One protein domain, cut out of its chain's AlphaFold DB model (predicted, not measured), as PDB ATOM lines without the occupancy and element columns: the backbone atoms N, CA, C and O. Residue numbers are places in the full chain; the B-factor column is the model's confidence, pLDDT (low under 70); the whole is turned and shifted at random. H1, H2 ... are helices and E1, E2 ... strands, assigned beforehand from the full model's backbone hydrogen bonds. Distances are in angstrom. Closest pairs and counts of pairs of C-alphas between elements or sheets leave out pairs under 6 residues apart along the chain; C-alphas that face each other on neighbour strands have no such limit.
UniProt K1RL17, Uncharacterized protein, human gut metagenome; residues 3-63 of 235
ATOM      1  N   LEU A   3      11.410  53.600 -45.531       88.69
ATOM      2  CA  LEU A   3      12.857  53.381 -45.596       88.69
ATOM      3  C   LEU A   3      13.532  54.729 -45.838       88.69
ATOM      4  O   LEU A   3      13.269  55.360 -46.859       88.69
ATOM      5  N   ASN A   4      14.376  55.171 -44.900       88.69
ATOM      6  CA  ASN A   4      14.987  56.509 -44.914       88.69
ATOM      7  C   ASN A   4      13.937  57.601 -45.190       88.69
ATOM      8  O   ASN A   4      14.050  58.360 -46.147       88.69
ATOM      9  N   GLU A   5      12.856  57.584 -44.398       88.38
ATOM     10  CA  GLU A   5      11.695  58.493 -44.472       88.38
ATOM     11  C   GLU A   5      10.824  58.381 -45.734       88.38
ATOM     12  O   GLU A   5       9.696  58.880 -45.754       88.38
ATOM     13  N   LYS A   6      11.262  57.642 -46.757       88.94
ATOM     14  CA  LYS A   6      10.483  57.404 -47.971       88.94
ATOM     15  C   LYS A   6       9.490  56.263 -47.775       88.94
ATOM     16  O   LYS A   6       9.865  55.160 -47.381       88.94
ATOM     17  N   ILE A   7       8.221  56.512 -48.098       90.31
ATOM     18  CA  ILE A   7       7.174  55.482 -48.091       90.31
ATOM     19  C   ILE A   7       7.466  54.459 -49.194       90.31
ATOM     20  O   ILE A   7       7.661  54.824 -50.355       90.31
ATOM     21  N   LEU A   8       7.496  53.179 -48.824       88.81
ATOM     22  CA  LEU A   8       7.633  52.070 -49.762       88.81
ATOM     23  C   LEU A   8       6.256  51.579 -50.207       88.81
ATOM     24  O   LEU A   8       5.345  51.450 -49.389       88.81
ATOM     25  N   GLN A   9       6.134  51.279 -51.498       89.75
ATOM     26  CA  GLN A   9       4.942  50.658 -52.068       89.75
ATOM     27  C   GLN A   9       5.032  49.144 -51.904       89.75
ATOM     28  O   GLN A   9       6.058  48.545 -52.230       89.75
ATOM     29  N   THR A  10       3.970  48.539 -51.375       90.81
ATOM     30  CA  THR A  10       3.851  47.079 -51.309       90.81
ATOM     31  C   THR A  10       3.587  46.528 -52.711       90.81
ATOM     32  O   THR A  10       2.939  47.182 -53.527       90.81
ATOM     33  N   THR A  11       4.122  45.347 -53.014       90.38
ATOM     34  CA  THR A  11       3.856  44.660 -54.295       90.38
ATOM     35  C   THR A  11       2.891  43.505 -54.129       90.38
ATOM     36  O   THR A  11       2.002  43.312 -54.951       90.38
ATOM     37  N   HIS A  12       3.086  42.729 -53.074       91.19
ATOM     38  CA  HIS A  12       2.244  41.614 -52.696       91.19
ATOM     39  C   HIS A  12       2.381  41.408 -51.194       91.19
ATOM     40  O   HIS A  12       3.388  41.777 -50.586       91.19
ATOM     41  N   GLY A  13       1.365  40.797 -50.613       89.75
ATOM     42  CA  GLY A  13       1.367  40.395 -49.224       89.75
ATOM     43  C   GLY A  13       0.439  39.213 -49.024       89.75
ATOM     44  O   GLY A  13      -0.330  38.846 -49.914       89.75
ATOM     45  N   CYS A  14       0.540  38.603 -47.857       90.25
ATOM     46  CA  CYS A  14      -0.422  37.625 -47.376       90.25
ATOM     47  C   CYS A  14      -0.745  37.940 -45.922       90.25
ATOM     48  O   CYS A  14       0.083  38.512 -45.212       90.25
ATOM     49  N   ALA A  15      -1.935  37.560 -45.481       90.31
ATOM     50  CA  ALA A  15      -2.332  37.711 -44.096       90.31
ATOM     51  C   ALA A  15      -3.036  36.447 -43.626       90.31
ATOM     52  O   ALA A  15      -3.735  35.802 -44.405       90.31
ATOM     53  N   VAL A  16      -2.857  36.134 -42.350       89.31
ATOM     54  CA  VAL A  16      -3.657  35.138 -41.642       89.31
ATOM     55  C   VAL A  16      -4.362  35.823 -40.487       89.31
ATOM     56  O   VAL A  16      -3.804  36.718 -39.846       89.31
ATOM     57  N   SER A  17      -5.601  35.423 -40.236       88.94
ATOM     58  CA  SER A  17      -6.415  35.971 -39.158       88.94
ATOM     59  C   SER A  17      -6.861  34.870 -38.217       88.94
ATOM     60  O   SER A  17      -7.264  33.797 -38.655       88.94
ATOM     61  N   PHE A  18      -6.850  35.175 -36.933       87.81
ATOM     62  CA  PHE A  18      -7.447  34.362 -35.894       87.81
ATOM     63  C   PHE A  18      -8.497  35.192 -35.165       87.81
ATOM     64  O   PHE A  18      -8.224  36.314 -34.745       87.81
ATOM     65  N   ASN A  19      -9.695  34.643 -35.009       88.44
ATOM     66  CA  ASN A  19     -10.784  35.256 -34.269       88.44
ATOM     67  C   ASN A  19     -11.391  34.224 -33.303       88.44
ATOM     68  O   ASN A  19     -12.071  33.298 -33.758       88.44
ATOM     69  N   PRO A  20     -11.204  34.382 -31.981       85.56
ATOM     70  CA  PRO A  20     -11.700  33.423 -30.996       85.56
ATOM     71  C   PRO A  20     -13.234  33.355 -30.929       85.56
ATOM     72  O   PRO A  20     -13.777  32.378 -30.420       85.56
ATOM     73  N   CYS A  21     -13.948  34.353 -31.463       84.12
ATOM     74  CA  CYS A  21     -15.413  34.386 -31.487       84.12
ATOM     75  C   CYS A  21     -16.024  33.588 -32.648       84.12
ATOM     76  O   CYS A  21     -17.246  33.448 -32.712       84.12
ATOM     77  N   LEU A  22     -15.209  33.102 -33.589       78.12
ATOM     78  CA  LEU A  22     -15.686  32.346 -34.742       78.12
ATOM     79  C   LEU A  22     -15.423  30.847 -34.576       78.12
ATOM     80  O   LEU A  22     -14.386  30.457 -34.036       78.12
ATOM     81  N   PRO A  23     -16.338  29.991 -35.063       70.94
ATOM     82  CA  PRO A  23     -16.151  28.552 -35.002       70.94
ATOM     83  C   PRO A  23     -14.934  28.105 -35.827       70.94
ATOM     84  O   PRO A  23     -14.584  28.694 -36.856       70.94
ATOM     85  N   ASP A  24     -14.305  27.024 -35.366       70.56
ATOM     86  CA  ASP A  24     -13.176  26.392 -36.046       70.56
ATOM     87  C   ASP A  24     -13.536  26.014 -37.494       70.56
ATOM     88  O   ASP A  24     -14.598  25.451 -37.763       70.56
ATOM     89  N   GLY A  25     -12.638  26.322 -38.437       65.31
ATOM     90  CA  GLY A  25     -12.795  25.991 -39.857       65.31
ATOM     91  C   GLY A  25     -13.532  27.022 -40.723       65.31
ATOM     92  O   GLY A  25     -13.571  26.830 -41.935       65.31
ATOM     93  N   VAL A  26     -14.079  28.109 -40.156       64.81
ATOM     94  CA  VAL A  26     -14.687  29.207 -40.947       64.81
ATOM     95  C   VAL A  26     -13.679  30.321 -41.251       64.81
ATOM     96  O   VAL A  26     -13.605  30.770 -42.388       64.81
ATOM     97  N   ILE A  27     -12.899  30.752 -40.249       58.25
ATOM     98  CA  ILE A  27     -11.831  31.773 -40.386       58.25
ATOM     99  C   ILE A  27     -10.554  31.381 -39.618       58.25
ATOM    100  O   ILE A  27      -9.458  31.785 -39.992       58.25
ATOM    101  N   ASN A  28     -10.665  30.547 -38.580       62.34
ATOM    102  CA  ASN A  28      -9.514  30.051 -37.822       62.34
ATOM    103  C   ASN A  28      -8.835  28.896 -38.566       62.34
ATOM    104  O   ASN A  28      -8.999  27.725 -38.209       62.34
ATOM    105  N   GLU A  29      -8.100  29.226 -39.628       68.94
ATOM    106  CA  GLU A  29      -7.273  28.270 -40.357       68.94
ATOM    107  C   GLU A  29      -6.163  27.712 -39.453       68.94
ATOM    108  O   GLU A  29      -5.663  28.382 -38.546       68.94
ATOM    109  N   LEU A  30      -5.757  26.463 -39.699       84.44
ATOM    110  CA  LEU A  30      -4.694  25.797 -38.937       84.44
ATOM    111  C   LEU A  30      -3.391  26.620 -38.924       84.44
ATOM    112  O   LEU A  30      -2.687  26.648 -37.916       84.44
ATOM    113  N   GLU A  31      -3.118  27.342 -40.013       86.56
ATOM    114  CA  GLU A  31      -1.982  28.257 -40.139       86.56
ATOM    115  C   GLU A  31      -2.035  29.411 -39.125       86.56
ATOM    116  O   GLU A  31      -1.018  29.737 -38.517       86.56
ATOM    117  N   ALA A  32      -3.215  29.986 -38.875       88.06
ATOM    118  CA  ALA A  32      -3.374  31.068 -37.906       88.06
ATOM    119  C   ALA A  32      -3.078  30.591 -36.474       88.06
ATOM    120  O   ALA A  32      -2.422  31.302 -35.711       88.06
ATOM    121  N   LYS A  33      -3.481  29.358 -36.128       87.44
ATOM    122  CA  LYS A  33      -3.156  28.734 -34.831       87.44
ATOM    123  C   LYS A  33      -1.649  28.518 -34.676       87.44
ATOM    124  O   LYS A  33      -1.083  28.889 -33.654       87.44
ATOM    125  N   TRP A  34      -0.979  28.006 -35.711       91.12
ATOM    126  CA  TRP A  34       0.481  27.856 -35.694       91.12
ATOM    127  C   TRP A  34       1.217  29.186 -35.562       91.12
ATOM    128  O   TRP A  34       2.226  29.254 -34.864       91.12
ATOM    129  N   ALA A  35       0.727  30.239 -36.217       91.50
ATOM    130  CA  ALA A  35       1.314  31.565 -36.099       91.50
ATOM    131  C   ALA A  35       1.170  32.116 -34.670       91.50
ATOM    132  O   ALA A  35       2.146  32.617 -34.115       91.50
ATOM    133  N   ILE A  36      -0.004  31.964 -34.049       91.94
ATOM    134  CA  ILE A  36      -0.229  32.328 -32.642       91.94
ATOM    135  C   ILE A  36       0.743  31.603 -31.718       91.94
ATOM    136  O   ILE A  36       1.432  32.261 -30.938       91.94
ATOM    137  N   ASP A  37       0.848  30.279 -31.846       92.62
ATOM    138  CA  ASP A  37       1.741  29.469 -31.014       92.62
ATOM    139  C   ASP A  37       3.210  29.871 -31.211       92.62
ATOM    140  O   ASP A  37       3.963  30.008 -30.246       92.62
ATOM    141  N   HIS A  38       3.625  30.096 -32.462       93.88
ATOM    142  CA  HIS A  38       4.997  30.470 -32.802       93.88
ATOM    143  C   HIS A  38       5.407  31.820 -32.203       93.88
ATOM    144  O   HIS A  38       6.526  31.959 -31.708       93.88
ATOM    145  N   TYR A  39       4.512  32.808 -32.253       92.75
ATOM    146  CA  TYR A  39       4.763  34.154 -31.739       92.75
ATOM    147  C   TYR A  39       4.373  34.327 -30.261       92.75
ATOM    148  O   TYR A  39       4.594  35.402 -29.707       92.75
ATOM    149  N   GLY A  40       3.824  33.292 -29.612       94.44
ATOM    150  CA  GLY A  40       3.379  33.349 -28.217       94.44
ATOM    151  C   GLY A  40       2.231  34.336 -27.991       94.44
ATOM    152  O   GLY A  40       2.191  35.004 -26.959       94.44
ATOM    153  N   LEU A  41       1.340  34.473 -28.975       93.62
ATOM    154  CA  LEU A  41       0.214  35.403 -28.918       93.62
ATOM    155  C   LEU A  41      -0.905  34.843 -28.028       93.62
ATOM    156  O   LEU A  41      -1.139  33.636 -27.976       93.62
ATOM    157  N   ASP A  42      -1.618  35.724 -27.332       93.44
ATOM    158  CA  ASP A  42      -2.723  35.324 -26.460       93.44
ATOM    159  C   ASP A  42      -3.962  34.957 -27.294       93.44
ATOM    160  O   ASP A  42      -4.596  35.813 -27.912       93.44
ATOM    161  N   SER A  43      -4.322  33.673 -27.302       88.81
ATOM    162  CA  SER A  43      -5.438  33.126 -28.082       88.81
ATOM    163  C   SER A  43      -6.829  33.541 -27.585       88.81
ATOM    164  O   SER A  43      -7.826  33.196 -28.217       88.81
ATOM    165  N   THR A  44      -6.932  34.293 -26.488       90.12
ATOM    166  CA  THR A  44      -8.192  34.925 -26.067       90.12
ATOM    167  C   THR A  44      -8.513  36.189 -26.870       90.12
ATOM    168  O   THR A  44      -9.655  36.650 -26.849       90.12
ATOM    169  N   TYR A  45      -7.547  36.714 -27.633       89.38
ATOM    170  CA  TYR A  45      -7.713  37.882 -28.498       89.38
ATOM    171  C   TYR A  45      -7.755  37.512 -29.983       89.38
ATOM    172  O   TYR A  45      -7.281  36.460 -30.415       89.38
ATOM    173  N   GLY A  46      -8.330  38.412 -30.784       89.75
ATOM    174  CA  GLY A  46      -8.256  38.340 -32.239       89.75
ATOM    175  C   GLY A  46      -6.920  38.871 -32.760       89.75
ATOM    176  O   GLY A  46      -6.463  39.929 -32.332       89.75
ATOM    177  N   TRP A  47      -6.322  38.162 -33.716       90.00
ATOM    178  CA  TRP A  47      -5.037  38.512 -34.322       90.00
ATOM    179  C   TRP A  47      -5.146  38.580 -35.837       90.00
ATOM    180  O   TRP A  47      -5.757  37.717 -36.463       90.00
ATOM    181  N   VAL A  48      -4.497  39.576 -36.436       90.31
ATOM    182  CA  VAL A  48      -4.247  39.631 -37.878       90.31
ATOM    183  C   VAL A  48      -2.748  39.766 -38.072       90.31
ATOM    184  O   VAL A  48      -2.136  40.722 -37.599       90.31
ATOM    185  N   ILE A  49      -2.154  38.791 -38.750       89.06
ATOM    186  CA  ILE A  49      -0.716  38.732 -38.991       89.06
ATOM    187  C   ILE A  49      -0.506  38.915 -40.484       89.06
ATOM    188  O   ILE A  49      -0.846  38.041 -41.278       89.06
ATOM    189  N   CYS A  50       0.056  40.062 -40.856       89.75
ATOM    190  CA  CYS A  50       0.346  40.407 -42.241       89.75
ATOM    191  C   CYS A  50       1.834  40.231 -42.539       89.75
ATOM    192  O   CYS A  50       2.699  40.634 -41.761       89.75
ATOM    193  N   ARG A  51       2.131  39.690 -43.717       90.38
ATOM    194  CA  ARG A  51       3.462  39.688 -44.314       90.38
ATOM    195  C   ARG A  51       3.396  40.441 -45.630       90.38
ATOM    196  O   ARG A  51       2.865  39.924 -46.610       90.38
ATOM    197  N   ASP A  52       3.994  41.622 -45.650       92.38
ATOM    198  CA  ASP A  52       4.079  42.475 -46.831       92.38
ATOM    199  C   ASP A  52       5.467  42.419 -47.467       92.38
ATOM    200  O   ASP A  52       6.490  42.371 -46.779       92.38
ATOM    201  N   VAL A  53       5.507  42.470 -48.799       91.38
ATOM    202  CA  VAL A  53       6.745  42.454 -49.575       91.38
ATOM    203  C   VAL A  53       6.940  43.778 -50.301       91.38
ATOM    204  O   VAL A  53       6.162  44.181 -51.175       91.38
ATOM    205  N   PHE A  54       8.053  44.425 -49.969       89.75
ATOM    206  CA  PHE A  54       8.455  45.711 -50.521       89.75
ATOM    207  C   PHE A  54       9.698  45.527 -51.399       89.75
ATOM    208  O   PHE A  54      10.727  45.065 -50.903       89.75
ATOM    209  N   PRO A  55       9.637  45.870 -52.697       86.81
ATOM    210  CA  PRO A  55      10.780  45.737 -53.581       86.81
ATOM    211  C   PRO A  55      11.854  46.764 -53.220       86.81
ATOM    212  O   PRO A  55      11.568  47.930 -52.927       86.81
ATOM    213  N   TRP A  56      13.113  46.345 -53.305       85.81
ATOM    214  CA  TRP A  56      14.233  47.268 -53.207       85.81
ATOM    215  C   TRP A  56      14.237  48.225 -54.399       85.81
ATOM    216  O   TRP A  56      14.044  47.820 -55.545       85.81
ATOM    217  N   GLY A  57      14.514  49.505 -54.139       79.25
ATOM    218  CA  GLY A  57      14.732  50.489 -55.206       79.25
ATOM    219  C   GLY A  57      16.054  50.290 -55.961       79.25
ATOM    220  O   GLY A  57      16.287  50.932 -56.981       79.25
ATOM    221  N   THR A  58      16.929  49.418 -55.458       81.19
ATOM    222  CA  THR A  58      18.255  49.103 -55.994       81.19
ATOM    223  C   THR A  58      18.334  47.643 -56.433       81.19
ATOM    224  O   THR A  58      17.607  46.791 -55.932       81.19
ATOM    225  N   LYS A  59      19.264  47.327 -57.348       79.50
ATOM    226  CA  LYS A  59      19.503  45.941 -57.802       79.50
ATOM    227  C   LYS A  59      20.001  45.008 -56.691       79.50
ATOM    228  O   LYS A  59      19.798  43.803 -56.780       79.50
ATOM    229  N   HIS A  60      20.661  45.559 -55.674       79.44
ATOM    230  CA  HIS A  60      21.141  44.824 -54.507       79.44
ATOM    231  C   HIS A  60      20.377  45.268 -53.264       79.44
ATOM    232  O   HIS A  60      20.001  46.438 -53.167       79.44
ATOM    233  N   HIS A  61      20.169  44.341 -52.329       80.06
ATOM    234  CA  HIS A  61      19.617  44.666 -51.021       80.06
ATOM    235  C   HIS A  61      20.698  45.387 -50.196       80.06
ATOM    236  O   HIS A  61      21.789  44.840 -50.029       80.06
ATOM    237  N   PRO A  62      20.463  46.626 -49.737       81.94
ATOM    238  CA  PRO A  62      21.370  47.287 -48.813       81.94
ATOM    239  C   PRO A  62      21.298  46.627 -47.430       81.94
ATOM    240  O   PRO A  62      20.275  46.057 -47.051       81.94
ATOM    241  N   GLU A  63      22.382  46.737 -46.667       87.69
ATOM    242  CA  GLU A  63      22.410  46.313 -45.268       87.69
ATOM    243  C   GLU A  63      21.506  47.220 -44.414       87.69
ATOM    244  O   GLU A  63      21.541  48.451 -44.530       87.69
TER     245      GLU A  63
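AT A GLANCE: This is residues 3 to 63 of the 235 residues of an uncharacterized protein of human gut metagenome (UniProt K1RL17). With little regular structure, this is a narrow two-stranded ribbon, E1 and E2, with H1 packed on E1 near one end and the unnamed ends of the printed part at the other, where residues 58 to 63 stick out. The printed part has 61 residues, of which 24 are in named elements, E1, H1 and E2 in that order along the chain; the sheet, in the order E1 - E2, is antiparallel, and the class is mixed, helices and strands. It is only just extended, close to loose, with a radius of gyration of the C-alphas of 15.8 A and spans of 45 by 21 by 19 A.

IN THESE COORDINATES: Find C-alpha 12 at (2.244, 41.614, -52.696); from there E1, residues 12 to 18, runs 20.7 A. E2, residues 47 to 53, runs 19.7 A to C-alpha 53 at (6.745, 42.454, -49.575). H1 is residues 30 to 39.

HOW THE PARTS SIT: Look at N 14 and O 51, 3.0 A apart and within hydrogen-bond range: E1 and E2 are antiparallel at 169 degrees. The closest C-alphas of E1 and H1 are Val 16 and Ala 32, 5.5 A. In H1 every O i to N i+4 pair is within hydrogen-bond range.

THE WHOLE: The C-alphas farthest apart, Pro 23 and Lys 59, are 45.8 A apart. The printed part has no cut. E1 to H1 is a long link of 11 residues; within it, residues 25 to 29 have pLDDT under 70.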